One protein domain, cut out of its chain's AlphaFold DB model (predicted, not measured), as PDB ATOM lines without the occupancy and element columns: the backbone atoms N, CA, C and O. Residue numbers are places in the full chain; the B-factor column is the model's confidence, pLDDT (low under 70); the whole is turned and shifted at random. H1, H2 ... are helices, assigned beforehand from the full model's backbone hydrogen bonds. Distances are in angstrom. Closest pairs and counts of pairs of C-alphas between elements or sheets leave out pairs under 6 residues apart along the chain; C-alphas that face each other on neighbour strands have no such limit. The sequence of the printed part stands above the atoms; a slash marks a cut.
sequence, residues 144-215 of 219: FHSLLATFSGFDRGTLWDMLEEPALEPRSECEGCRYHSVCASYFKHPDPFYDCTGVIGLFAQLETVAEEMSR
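This is residues 144 to 215 of the 219 residues of an uncharacterized protein of bacterium SCN 62-11 (UniProt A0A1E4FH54). One long helix, H4, runs along one side of the domain and lies along much of its length, with the shorter H1 set crosswise to it beside residues 206 to 211. The rest is mainly loops: two long stretches, residues 163 to 179 and 184 to 196, wind through the part of the domain away from H1, with two very short helices, H2 and H3, among the windings. The printed part has 72 residues with four named helices, in the order H1, H2, H3, H4, and no named strand; the class is all helix, though under half of the residues, 35 of 72, are in named elements. The whole is compact, with a radius of gyration of the C-alphas of 12.2 A, and its outline is elongated, spanning 37 by 24 by 18 A.

H4, residues 197 to 215, touches H1, residues 144 to 151, with residues 206 to 211 alone. The closest C-alphas of the two are those of Phe 151 and Glu 207, 5.5 A apart. Their lines are about perpendicular at 72 degrees, only just past a steep tilt. H2, residues 159 to 162, is close to H1 but not clearly touching; the closest C-alphas, those of Ser 146 and Met 162, are 6.5 A apart. H3, residues 180 to 183, only just touches H2, with 3 pairs of C-alphas within 8 A, the closest being those of Leu 159 and Cys 183 at 5.3 A. H3 and H1 are close but not clearly touching, with the C-alphas of Thr 150 and Val 182 the closest at 8.0 A. H4 is apart from both H2 and H3. In H1 and H4 every O i to N i+4 pair is within hydrogen-bond range. H2 and H3 are too short for such a pair; the one O i to N i+3 pair is within range in H2 and not in H3.

H4 measures 27.5 A, from C-alpha 197 at (-17.182, 38.644, -34.867) to C-alpha 215 at (-21.299, 12.243, -28.460). H1 begins at C-alpha 144 at (-11.188, 22.468, -40.663) and measures 10.5 A. H2 and H3 each measure 5.0 A.

The two C-alphas farthest apart are those of Asp 191 and Arg 215, at 37.8 A. The printed part has no cut. The links from H2 to H3, 17 residues, and from H3 to H4, 13 residues, are long, while the link from H1 to H2, 7 residues, is short. The mean pLDDT of the printed part is 93.2, and no printed residue is under 70.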
ATOM      1  N   PHE A 144     -10.022  22.970 -41.398       93.56
ATOM      2  CA  PHE A 144     -11.188  22.468 -40.663       93.56
ATOM      3  C   PHE A 144     -10.861  21.186 -39.905       93.56
ATOM      4  O   PHE A 144     -11.306  21.020 -38.772       93.56
ATOM      5  N   HIS A 145     -10.062  20.303 -40.506       91.06
ATOM      6  CA  HIS A 145      -9.641  19.058 -39.878       91.06
ATOM      7  C   HIS A 145      -8.890  19.311 -38.560       91.06
ATOM      8  O   HIS A 145      -9.248  18.742 -37.527       91.06
ATOM      9  N   SER A 146      -7.898  20.208 -38.565       91.75
ATOM     10  CA  SER A 146      -7.114  20.565 -37.379       91.75
ATOM     11  C   SER A 146      -7.962  21.245 -36.307       91.75
ATOM     12  O   SER A 146      -7.858  20.879 -35.138       91.75
ATOM     13  N   LEU A 147      -8.842  22.179 -36.689       93.81
ATOM     14  CA  LEU A 147      -9.721  22.859 -35.733       93.81
ATOM     15  C   LEU A 147     -10.724  21.901 -35.079       93.81
ATOM     16  O   LEU A 147     -10.882  21.937 -33.861       93.81
ATOM     17  N   LEU A 148     -11.359  21.014 -35.851       93.19
ATOM     18  CA  LEU A 148     -12.260  19.995 -35.300       93.19
ATOM     19  C   LEU A 148     -11.524  19.054 -34.346       93.19
ATOM     20  O   LEU A 148     -12.049  18.738 -33.279       93.19
ATOM     21  N   ALA A 149     -10.300  18.640 -34.688       91.06
ATOM     22  CA  ALA A 149      -9.473  17.822 -33.807       91.06
ATOM     23  C   ALA A 149      -9.184  18.544 -32.478       91.06
ATOM     24  O   ALA A 149      -9.402  17.966 -31.414       91.06
ATOM     25  N   THR A 150      -8.781  19.818 -32.530       92.94
ATOM     26  CA  THR A 150      -8.528  20.635 -31.332       92.94
ATOM     27  C   THR A 150      -9.768  20.819 -30.472       92.94
ATOM     28  O   THR A 150      -9.694  20.609 -29.262       92.94
ATOM     29  N   PHE A 151     -10.922  21.137 -31.064       93.69
ATOM     30  CA  PHE A 151     -12.171  21.256 -30.305       93.69
ATOM     31  C   PHE A 151     -12.665  19.916 -29.749       93.69
ATOM     32  O   PHE A 151     -13.309  19.891 -28.707       93.69
ATOM     33  N   SER A 152     -12.288  18.798 -30.373       91.25
ATOM     34  CA  SER A 152     -12.543  17.447 -29.850       91.25
ATOM     35  C   SER A 152     -11.544  17.017 -28.758       91.25
ATOM     36  O   SER A 152     -11.587  15.881 -28.291       91.25
ATOM     37  N   GLY A 153     -10.618  17.893 -28.350       89.00
ATOM     38  CA  GLY A 153      -9.625  17.618 -27.309       89.00
ATOM     39  C   GLY A 153      -8.366  16.893 -27.791       89.00
ATOM     40  O   GLY A 153      -7.505  16.560 -26.976       89.00
ATOM     41  N   PHE A 154      -8.214  16.670 -29.099       84.56
ATOM     42  CA  PHE A 154      -6.951  16.229 -29.680       84.56
ATOM     43  C   PHE A 154      -6.077  17.465 -29.883       84.56
ATOM     44  O   PHE A 154      -6.208  18.173 -30.880       84.56
ATOM     45  N   ASP A 155      -5.230  17.756 -28.896       75.12
ATOM     46  CA  ASP A 155      -4.348  18.924 -28.896       75.12
ATOM     47  C   ASP A 155      -3.507  18.998 -30.185       75.12
ATOM     48  O   ASP A 155      -2.775  18.066 -30.532       75.12
ATOM     49  N   ARG A 156      -3.647  20.112 -30.911       72.25
ATOM     50  CA  ARG A 156      -2.870  20.442 -32.118       72.25
ATOM     51  C   ARG A 156      -2.189  21.811 -32.001       72.25
ATOM     52  O   ARG A 156      -1.707  22.319 -33.007       72.25
ATOM     53  N   GLY A 157      -2.141  22.398 -30.803       88.81
ATOM     54  CA  GLY A 157      -1.604  23.740 -30.596       88.81
ATOM     55  C   GLY A 157      -2.532  24.851 -31.094       88.81
ATOM     56  O   GLY A 157      -3.759  24.750 -31.042       88.81
ATOM     57  N   THR A 158      -1.926  25.948 -31.533       94.12
ATOM     58  CA  THR A 158      -2.599  27.176 -31.970       94.12
ATOM     59  C   THR A 158      -2.800  27.209 -33.486       94.12
ATOM     60  O   THR A 158      -2.210  26.421 -34.221       94.12
ATOM     61  N   LEU A 159      -3.583  28.165 -33.995       94.06
ATOM     62  CA  LEU A 159      -3.713  28.407 -35.436       94.06
ATOM     63  C   LEU A 159      -2.362  28.620 -36.132       94.06
ATOM     64  O   LEU A 159      -2.210  28.206 -37.279       94.06
ATOM     65  N   TRP A 160      -1.390  29.239 -35.457       93.94
ATOM     66  CA  TRP A 160      -0.035  29.403 -35.991       93.94
ATOM     67  C   TRP A 160       0.621  28.046 -36.248       93.94
ATOM     68  O   TRP A 160       1.147  27.817 -37.334       93.94
ATOM     69  N   ASP A 161       0.505  27.121 -35.291       91.69
ATOM     70  CA  ASP A 161       1.052  25.769 -35.403       91.69
ATOM     71  C   ASP A 161       0.344  24.978 -36.514       91.69
ATOM     72  O   ASP A 161       0.999  24.372 -37.360       91.69
ATOM     73  N   MET A 162      -0.993  25.046 -36.566       90.38
ATOM     74  CA  MET A 162      -1.810  24.363 -37.581       90.38
ATOM     75  C   MET A 162      -1.502  24.827 -39.009       90.38
ATOM     76  O   MET A 162      -1.557  24.035 -39.947       90.38
ATOM     77  N   LEU A 163      -1.218  26.118 -39.187       89.88
ATOM     78  CA  LEU A 163      -0.924  26.717 -40.490       89.88
ATOM     79  C   LEU A 163       0.576  26.708 -40.820       89.88
ATOM     80  O   LEU A 163       0.960  27.172 -41.899       89.88
ATOM     81  N   GLU A 164       1.403  26.161 -39.920       90.00
ATOM     82  CA  GLU A 164       2.868  26.166 -39.963       90.00
ATOM     83  C   GLU A 164       3.451  27.585 -40.127       90.00
ATOM     84  O   GLU A 164       4.459  27.795 -40.810       90.00
ATOM     85  N   GLU A 165       2.784  28.587 -39.558       88.69
ATOM     86  CA  GLU A 165       3.188  29.990 -39.617       88.69
ATOM     87  C   GLU A 165       3.959  30.397 -38.350       88.69
ATOM     88  O   GLU A 165       3.650  29.925 -37.255       88.69
ATOM     89  N   PRO A 166       4.962  31.292 -38.451       90.00
ATOM     90  CA  PRO A 166       5.652  31.800 -37.273       90.00
ATOM     91  C   PRO A 166       4.679  32.517 -36.334       90.00
ATOM     92  O   PRO A 166       4.044  33.493 -36.733       90.00
ATOM     93  N   ALA A 167       4.602  32.064 -35.083       90.62
ATOM     94  CA  ALA A 167       3.786  32.718 -34.072       90.62
ATOM     95  C   ALA A 167       4.224  34.177 -33.870       90.62
ATOM     96  O   ALA A 167       5.415  34.487 -33.784       90.62
ATOM     97  N   LEU A 168       3.238  35.067 -33.785       92.62
ATOM     98  CA  LEU A 168       3.437  36.483 -33.497       92.62
ATOM     99  C   LEU A 168       3.024  36.812 -32.065       92.62
ATOM    100  O   LEU A 168       2.313  36.053 -31.407       92.62
ATOM    101  N   GLU A 169       3.454  37.985 -31.600       90.88
ATOM    102  CA  GLU A 169       3.122  38.467 -30.263       90.88
ATOM    103  C   GLU A 169       1.596  38.529 -30.049       90.88
ATOM    104  O   GLU A 169       0.868  39.031 -30.925       90.88
ATOM    105  N   PRO A 170       1.103  38.052 -28.889       91.50
ATOM    106  CA  PRO A 170      -0.297  38.172 -28.518       91.50
ATOM    107  C   PRO A 170      -0.769  39.629 -28.513       91.50
ATOM    108  O   PRO A 170      -0.034  40.555 -28.164       91.50
ATOM    109  N   ARG A 171      -2.031  39.830 -28.881       92.56
ATOM    110  CA  ARG A 171      -2.685  41.138 -28.954       92.56
ATOM    111  C   ARG A 171      -3.606  41.315 -27.753       92.56
ATOM    112  O   ARG A 171      -4.427  40.445 -27.467       92.56
ATOM    113  N   SER A 172      -3.499  42.445 -27.054       93.19
ATOM    114  CA  SER A 172      -4.336  42.742 -25.878       93.19
ATOM    115  C   SER A 172      -5.825  42.822 -26.216       93.19
ATOM    116  O   SER A 172      -6.668  42.541 -25.375       93.19
ATOM    117  N   GLU A 173      -6.168  43.136 -27.466       93.25
ATOM    118  CA  GLU A 173      -7.536  43.144 -27.988       93.25
ATOM    119  C   GLU A 173      -8.206  41.761 -27.929       93.25
ATOM    120  O   GLU A 173      -9.425  41.663 -28.058       93.25
ATOM    121  N   CYS A 174      -7.425  40.689 -27.763       95.44
ATOM    122  CA  CYS A 174      -7.929  39.331 -27.592       95.44
ATOM    123  C   CYS A 174      -8.161  38.936 -26.125       95.44
ATOM    124  O   CYS A 174      -8.613  37.815 -25.875       95.44
ATOM    125  N   GLU A 175      -7.872  39.813 -25.157       93.38
ATOM    126  CA  GLU A 175      -8.117  39.537 -23.742       93.38
ATOM    127  C   GLU A 175      -9.609  39.248 -23.500       93.38
ATOM    128  O   GLU A 175     -10.495  39.983 -23.934       93.38
ATOM    129  N   GLY A 176      -9.902  38.120 -22.848       93.25
ATOM    130  CA  GLY A 176     -11.272  37.664 -22.600       93.25
ATOM    131  C   GLY A 176     -11.965  36.971 -23.782       93.25
ATOM    132  O   GLY A 176     -13.080  36.476 -23.616       93.25
ATOM    133  N   CYS A 177     -11.335  36.866 -24.957       96.62
ATOM    134  CA  CYS A 177     -11.885  36.076 -26.058       96.62
ATOM    135  C   CYS A 177     -11.842  34.574 -25.724       96.62
ATOM    136  O   CYS A 177     -10.770  34.017 -25.479       96.62
ATOM    137  N   ARG A 178     -13.000  33.896 -25.789       96.12
ATOM    138  CA  ARG A 178     -13.139  32.443 -25.540       96.12
ATOM    139  C   ARG A 178     -12.158  31.605 -26.360       96.12
ATOM    140  O   ARG A 178     -11.627  30.622 -25.864       96.12
ATOM    141  N   TYR A 179     -11.919  32.008 -27.604       96.69
ATOM    142  CA  TYR A 179     -11.099  31.257 -28.548       96.69
ATOM    143  C   TYR A 179      -9.631  31.695 -28.575       96.69
ATOM    144  O   TYR A 179      -8.893  31.275 -29.463       96.69
ATOM    145  N   HIS A 180      -9.179  32.532 -27.634       95.12
ATOM    146  CA  HIS A 180      -7.806  33.039 -27.633       95.12
ATOM    147  C   HIS A 180      -6.750  31.925 -27.529       95.12
ATOM    148  O   HIS A 180      -5.710  32.040 -28.167       95.12
ATOM    149  N   SER A 181      -7.012  30.838 -26.799       92.88
ATOM    150  CA  SER A 181      -6.073  29.710 -26.677       92.88
ATOM    151  C   SER A 181      -5.816  28.983 -28.000       92.88
ATOM    152  O   SER A 181      -4.715  28.496 -28.211       92.88
ATOM    153  N   VAL A 182      -6.811  28.938 -28.891       94.75
ATOM    154  CA  VAL A 182      -6.699  28.303 -30.214       94.75
ATOM    155  C   VAL A 182      -6.258  29.324 -31.260       94.75
ATOM    156  O   VAL A 182      -5.338  29.081 -32.028       94.75
ATOM    157  N   CYS A 183      -6.887  30.500 -31.288       96.19
ATOM    158  CA  CYS A 183      -6.587  31.543 -32.265       96.19
ATOM    159  C   CYS A 183      -5.213  32.187 -32.038       96.19
ATOM    160  O   CYS A 183      -4.562  32.562 -33.007       96.19
ATOM    161  N   ALA A 184      -4.788  32.353 -30.782       96.06
ATOM    162  CA  ALA A 184      -3.526  32.984 -30.389       96.06
ATOM    163  C   ALA A 184      -3.254  34.310 -31.124       96.06
ATOM    164  O   ALA A 184      -2.158  34.573 -31.612       96.06
ATOM    165  N   SER A 185      -4.283  35.155 -31.226       96.50
ATOM    166  CA  SER A 185      -4.245  36.446 -31.928       96.50
ATOM    167  C   SER A 185      -4.005  36.383 -33.446       96.50
ATOM    168  O   SER A 185      -3.815  37.440 -34.043       96.50
ATOM    169  N   TYR A 186      -4.077  35.210 -34.095       96.75
ATOM    170  CA  TYR A 186      -3.861  35.043 -35.544       96.75
ATOM    171  C   TYR A 186      -4.622  36.074 -36.384       96.75
ATOM    172  O   TYR A 186      -4.028  36.866 -37.109       96.75
ATOM    173  N   PHE A 187      -5.939  36.159 -36.190       96.81
ATOM    174  CA  PHE A 187      -6.799  37.071 -36.949       96.81
ATOM    175  C   PHE A 187      -6.608  38.557 -36.608       96.81
ATOM    176  O   PHE A 187      -7.176  39.403 -37.287       96.81
ATOM    177  N   LYS A 188      -5.823  38.910 -35.583       96.25
ATOM    178  CA  LYS A 188      -5.475  40.304 -35.246       96.25
ATOM    179  C   LYS A 188      -4.154  40.758 -35.871       96.25
ATOM    180  O   LYS A 188      -3.654  41.835 -35.543       96.25
ATOM    181  N   HIS A 189      -3.583  39.950 -36.759       94.44
ATOM    182  CA  HIS A 189      -2.421  40.316 -37.556       94.44
ATOM    183  C   HIS A 189      -2.744  40.239 -39.058       94.44
ATOM    184  O   HIS A 189      -3.402  39.294 -39.488       94.44
ATOM    185  N   PRO A 190      -2.268  41.202 -39.872       93.62
ATOM    186  CA  PRO A 190      -1.492  42.383 -39.477       93.62
ATOM    187  C   PRO A 190      -2.334  43.518 -38.867       93.62
ATOM    188  O   PRO A 190      -1.762  44.375 -38.196       93.62
ATOM    189  N   ASP A 191      -3.653  43.541 -39.085       95.44
ATOM    190  CA  ASP A 191      -4.525  44.613 -38.590       95.44
ATOM    191  C   ASP A 191      -5.110  44.299 -37.194       95.44
ATOM    192  O   ASP A 191      -5.971  43.419 -37.081       95.44
ATOM    193  N   PRO A 192      -4.723  45.030 -36.128       94.50
ATOM    194  CA  PRO A 192      -5.283  44.835 -34.789       94.50
ATOM    195  C   PRO A 192      -6.756  45.267 -34.674       94.50
ATOM    196  O   PRO A 192      -7.453  44.856 -33.740       94.50
ATOM    197  N   PHE A 193      -7.273  46.057 -35.618       95.50
ATOM    198  CA  PHE A 193      -8.664  46.515 -35.623       95.50
ATOM    199  C   PHE A 193      -9.615  45.587 -36.379       95.50
ATOM    200  O   PHE A 193     -10.817  45.846 -36.391       95.50
ATOM    201  N   TYR A 194      -9.111  44.481 -36.935       96.94
ATOM    202  CA  TYR A 194      -9.931  43.478 -37.605       96.94
ATOM    203  C   TYR A 194     -11.107  43.013 -36.727       96.94
ATOM    204  O   TYR A 194     -10.929  42.685 -35.547       96.94
ATOM    205  N   ASP A 195     -12.310  42.988 -37.301       96.12
ATOM    206  CA  ASP A 195     -13.525  42.557 -36.613       96.12
ATOM    207  C   ASP A 195     -13.604  41.024 -36.553       96.12
ATOM    208  O   ASP A 195     -13.931  40.343 -37.526       96.12
ATOM    209  N   CYS A 196     -13.318  40.467 -35.375       97.19
ATOM    210  CA  CYS A 196     -13.324  39.024 -35.169       97.19
ATOM    211  C   CYS A 196     -14.732  38.411 -35.066       97.19
ATOM    212  O   CYS A 196     -14.821  37.188 -34.957       97.19
ATOM    213  N   THR A 197     -15.826  39.184 -35.081       97.19
ATOM    214  CA  THR A 197     -17.182  38.644 -34.867       97.19
ATOM    215  C   THR A 197     -17.512  37.493 -35.821       97.19
ATOM    216  O   THR A 197     -18.025  36.463 -35.380       97.19
ATOM    217  N   GLY A 198     -17.153  37.615 -37.101       97.00
ATOM    218  CA  GLY A 198     -17.397  36.566 -38.092       97.00
ATOM    219  C   GLY A 198     -16.638  35.263 -37.808       97.00
ATOM    220  O   GLY A 198     -17.232  34.185 -37.788       97.00
ATOM    221  N   VAL A 199     -15.334  35.352 -37.529       97.19
ATOM    222  CA  VAL A 199     -14.492  34.168 -37.258       97.19
ATOM    223  C   VAL A 199     -14.809  33.520 -35.909       97.19
ATOM    224  O   VAL A 199     -14.731  32.302 -35.786       97.19
ATOM    225  N   ILE A 200     -15.244  34.304 -34.917       98.00
ATOM    226  CA  ILE A 200     -15.768  33.783 -33.645       98.00
ATOM    227  C   ILE A 200     -17.026  32.939 -33.897       98.00
ATOM    228  O   ILE A 200     -17.161  31.865 -33.315       98.00
ATOM    229  N   GLY A 201     -17.921  33.388 -34.784       97.88
ATOM    230  CA  GLY A 201     -19.102  32.619 -35.187       97.88
ATOM    231  C   GLY A 201     -18.747  31.290 -35.861       97.88
ATOM    232  O   GLY A 201     -19.294  30.252 -35.493       97.88
ATOM    233  N   LEU A 202     -17.779  31.302 -36.785       97.44
ATOM    234  CA  LEU A 202     -17.264  30.084 -37.425       97.44
ATOM    235  C   LEU A 202     -16.689  29.095 -36.396       97.44
ATOM    236  O   LEU A 202     -16.932  27.894 -36.480       97.44
ATOM    237  N   PHE A 203     -15.941  29.591 -35.409       97.75
ATOM    238  CA  PHE A 203     -15.353  28.754 -34.361       97.75
ATOM    239  C   PHE A 203     -16.412  28.135 -33.452       97.75
ATOM    240  O   PHE A 203     -16.312  26.954 -33.133       97.75
ATOM    241  N   ALA A 204     -17.460  28.883 -33.103       97.88
ATOM    242  CA  ALA A 204     -18.589  28.344 -32.348       97.88
ATOM    243  C   ALA A 204     -19.318  27.224 -33.108       97.88
ATOM    244  O   ALA A 204     -19.737  26.233 -32.505       97.88
ATOM    245  N   GLN A 205     -19.431  27.342 -34.434       96.81
ATOM    246  CA  GLN A 205     -19.990  26.281 -35.271       96.81
ATOM    247  C   GLN A 205     -19.101  25.027 -35.265       96.81
ATOM    248  O   GLN A 205     -19.607  23.927 -35.067       96.81
ATOM    249  N   LEU A 206     -17.784  25.184 -35.435       96.19
ATOM    250  CA  LEU A 206     -16.822  24.075 -35.378       96.19
ATOM    251  C   LEU A 206     -16.826  23.362 -34.019       96.19
ATOM    252  O   LEU A 206     -16.821  22.136 -33.972       96.19
ATOM    253  N   GLU A 207     -16.858  24.121 -32.923       95.88
ATOM    254  CA  GLU A 207     -16.941  23.590 -31.560       95.88
ATOM    255  C   GLU A 207     -18.226  22.771 -31.360       95.88
ATOM    256  O   GLU A 207     -18.168  21.645 -30.874       95.88
ATOM    257  N   THR A 208     -19.371  23.282 -31.833       96.31
ATOM    258  CA  THR A 208     -20.658  22.562 -31.788       96.31
ATOM    259  C   THR A 208     -20.584  21.225 -32.527       96.31
ATOM    260  O   THR A 208     -20.978  20.194 -31.987       96.31
ATOM    261  N   VAL A 209     -20.026  21.223 -33.741       95.00
ATOM    262  CA  VAL A 209     -19.873  20.005 -34.554       95.00
ATOM    263  C   VAL A 209     -18.948  18.994 -33.871       95.00
ATOM    264  O   VAL A 209     -19.265  17.808 -33.810       95.00
ATOM    265  N   ALA A 210     -17.823  19.447 -33.315       93.12
ATOM    266  CA  ALA A 210     -16.895  18.584 -32.586       93.12
ATOM    267  C   ALA A 210     -17.558  17.917 -31.363       93.12
ATOM    268  O   ALA A 210     -17.360  16.721 -31.114       93.12
ATOM    269  N   GLU A 211     -18.383  18.659 -30.616       93.25
ATOM    270  CA  GLU A 211     -19.163  18.112 -29.501       93.25
ATOM    271  C   GLU A 211     -20.175  17.048 -29.956       93.25
ATOM    272  O   GLU A 211     -20.320  16.019 -29.291       93.25
ATOM    273  N   GLU A 212     -20.869  17.269 -31.074       92.56
ATOM    274  CA  GLU A 212     -21.825  16.310 -31.645       92.56
ATOM    275  C   GLU A 212     -21.127  15.014 -32.079       92.56
ATOM    276  O   GLU A 212     -21.505  13.932 -31.620       92.56
ATOM    277  N   MET A 213     -20.037  15.122 -32.848       87.94
ATOM    278  CA  MET A 213     -19.225  13.974 -33.281       87.94
ATOM    279  C   MET A 213     -18.696  13.155 -32.094       87.94
ATOM    280  O   MET A 213     -18.668  11.919 -32.132       87.94
ATOM    281  N   SER A 214     -18.291  13.834 -31.017       87.06
ATOM    282  CA  SER A 214     -17.799  13.183 -29.796       87.06
ATOM    283  C   SER A 214     -18.905  12.403 -29.074       87.06
ATOM    284  O   SER A 214     -18.656  11.309 -28.557       87.06
ATOM    285  N   ARG A 215     -20.139  12.929 -29.053       86.62
ATOM    286  CA  ARG A 215     -21.299  12.243 -28.460       86.62
ATOM    287  C   ARG A 215     -21.687  11.003 -29.255       86.62
ATOM    288  O   ARG A 215     -21.924   9.967 -28.644       86.62
TER     289      ARG A 215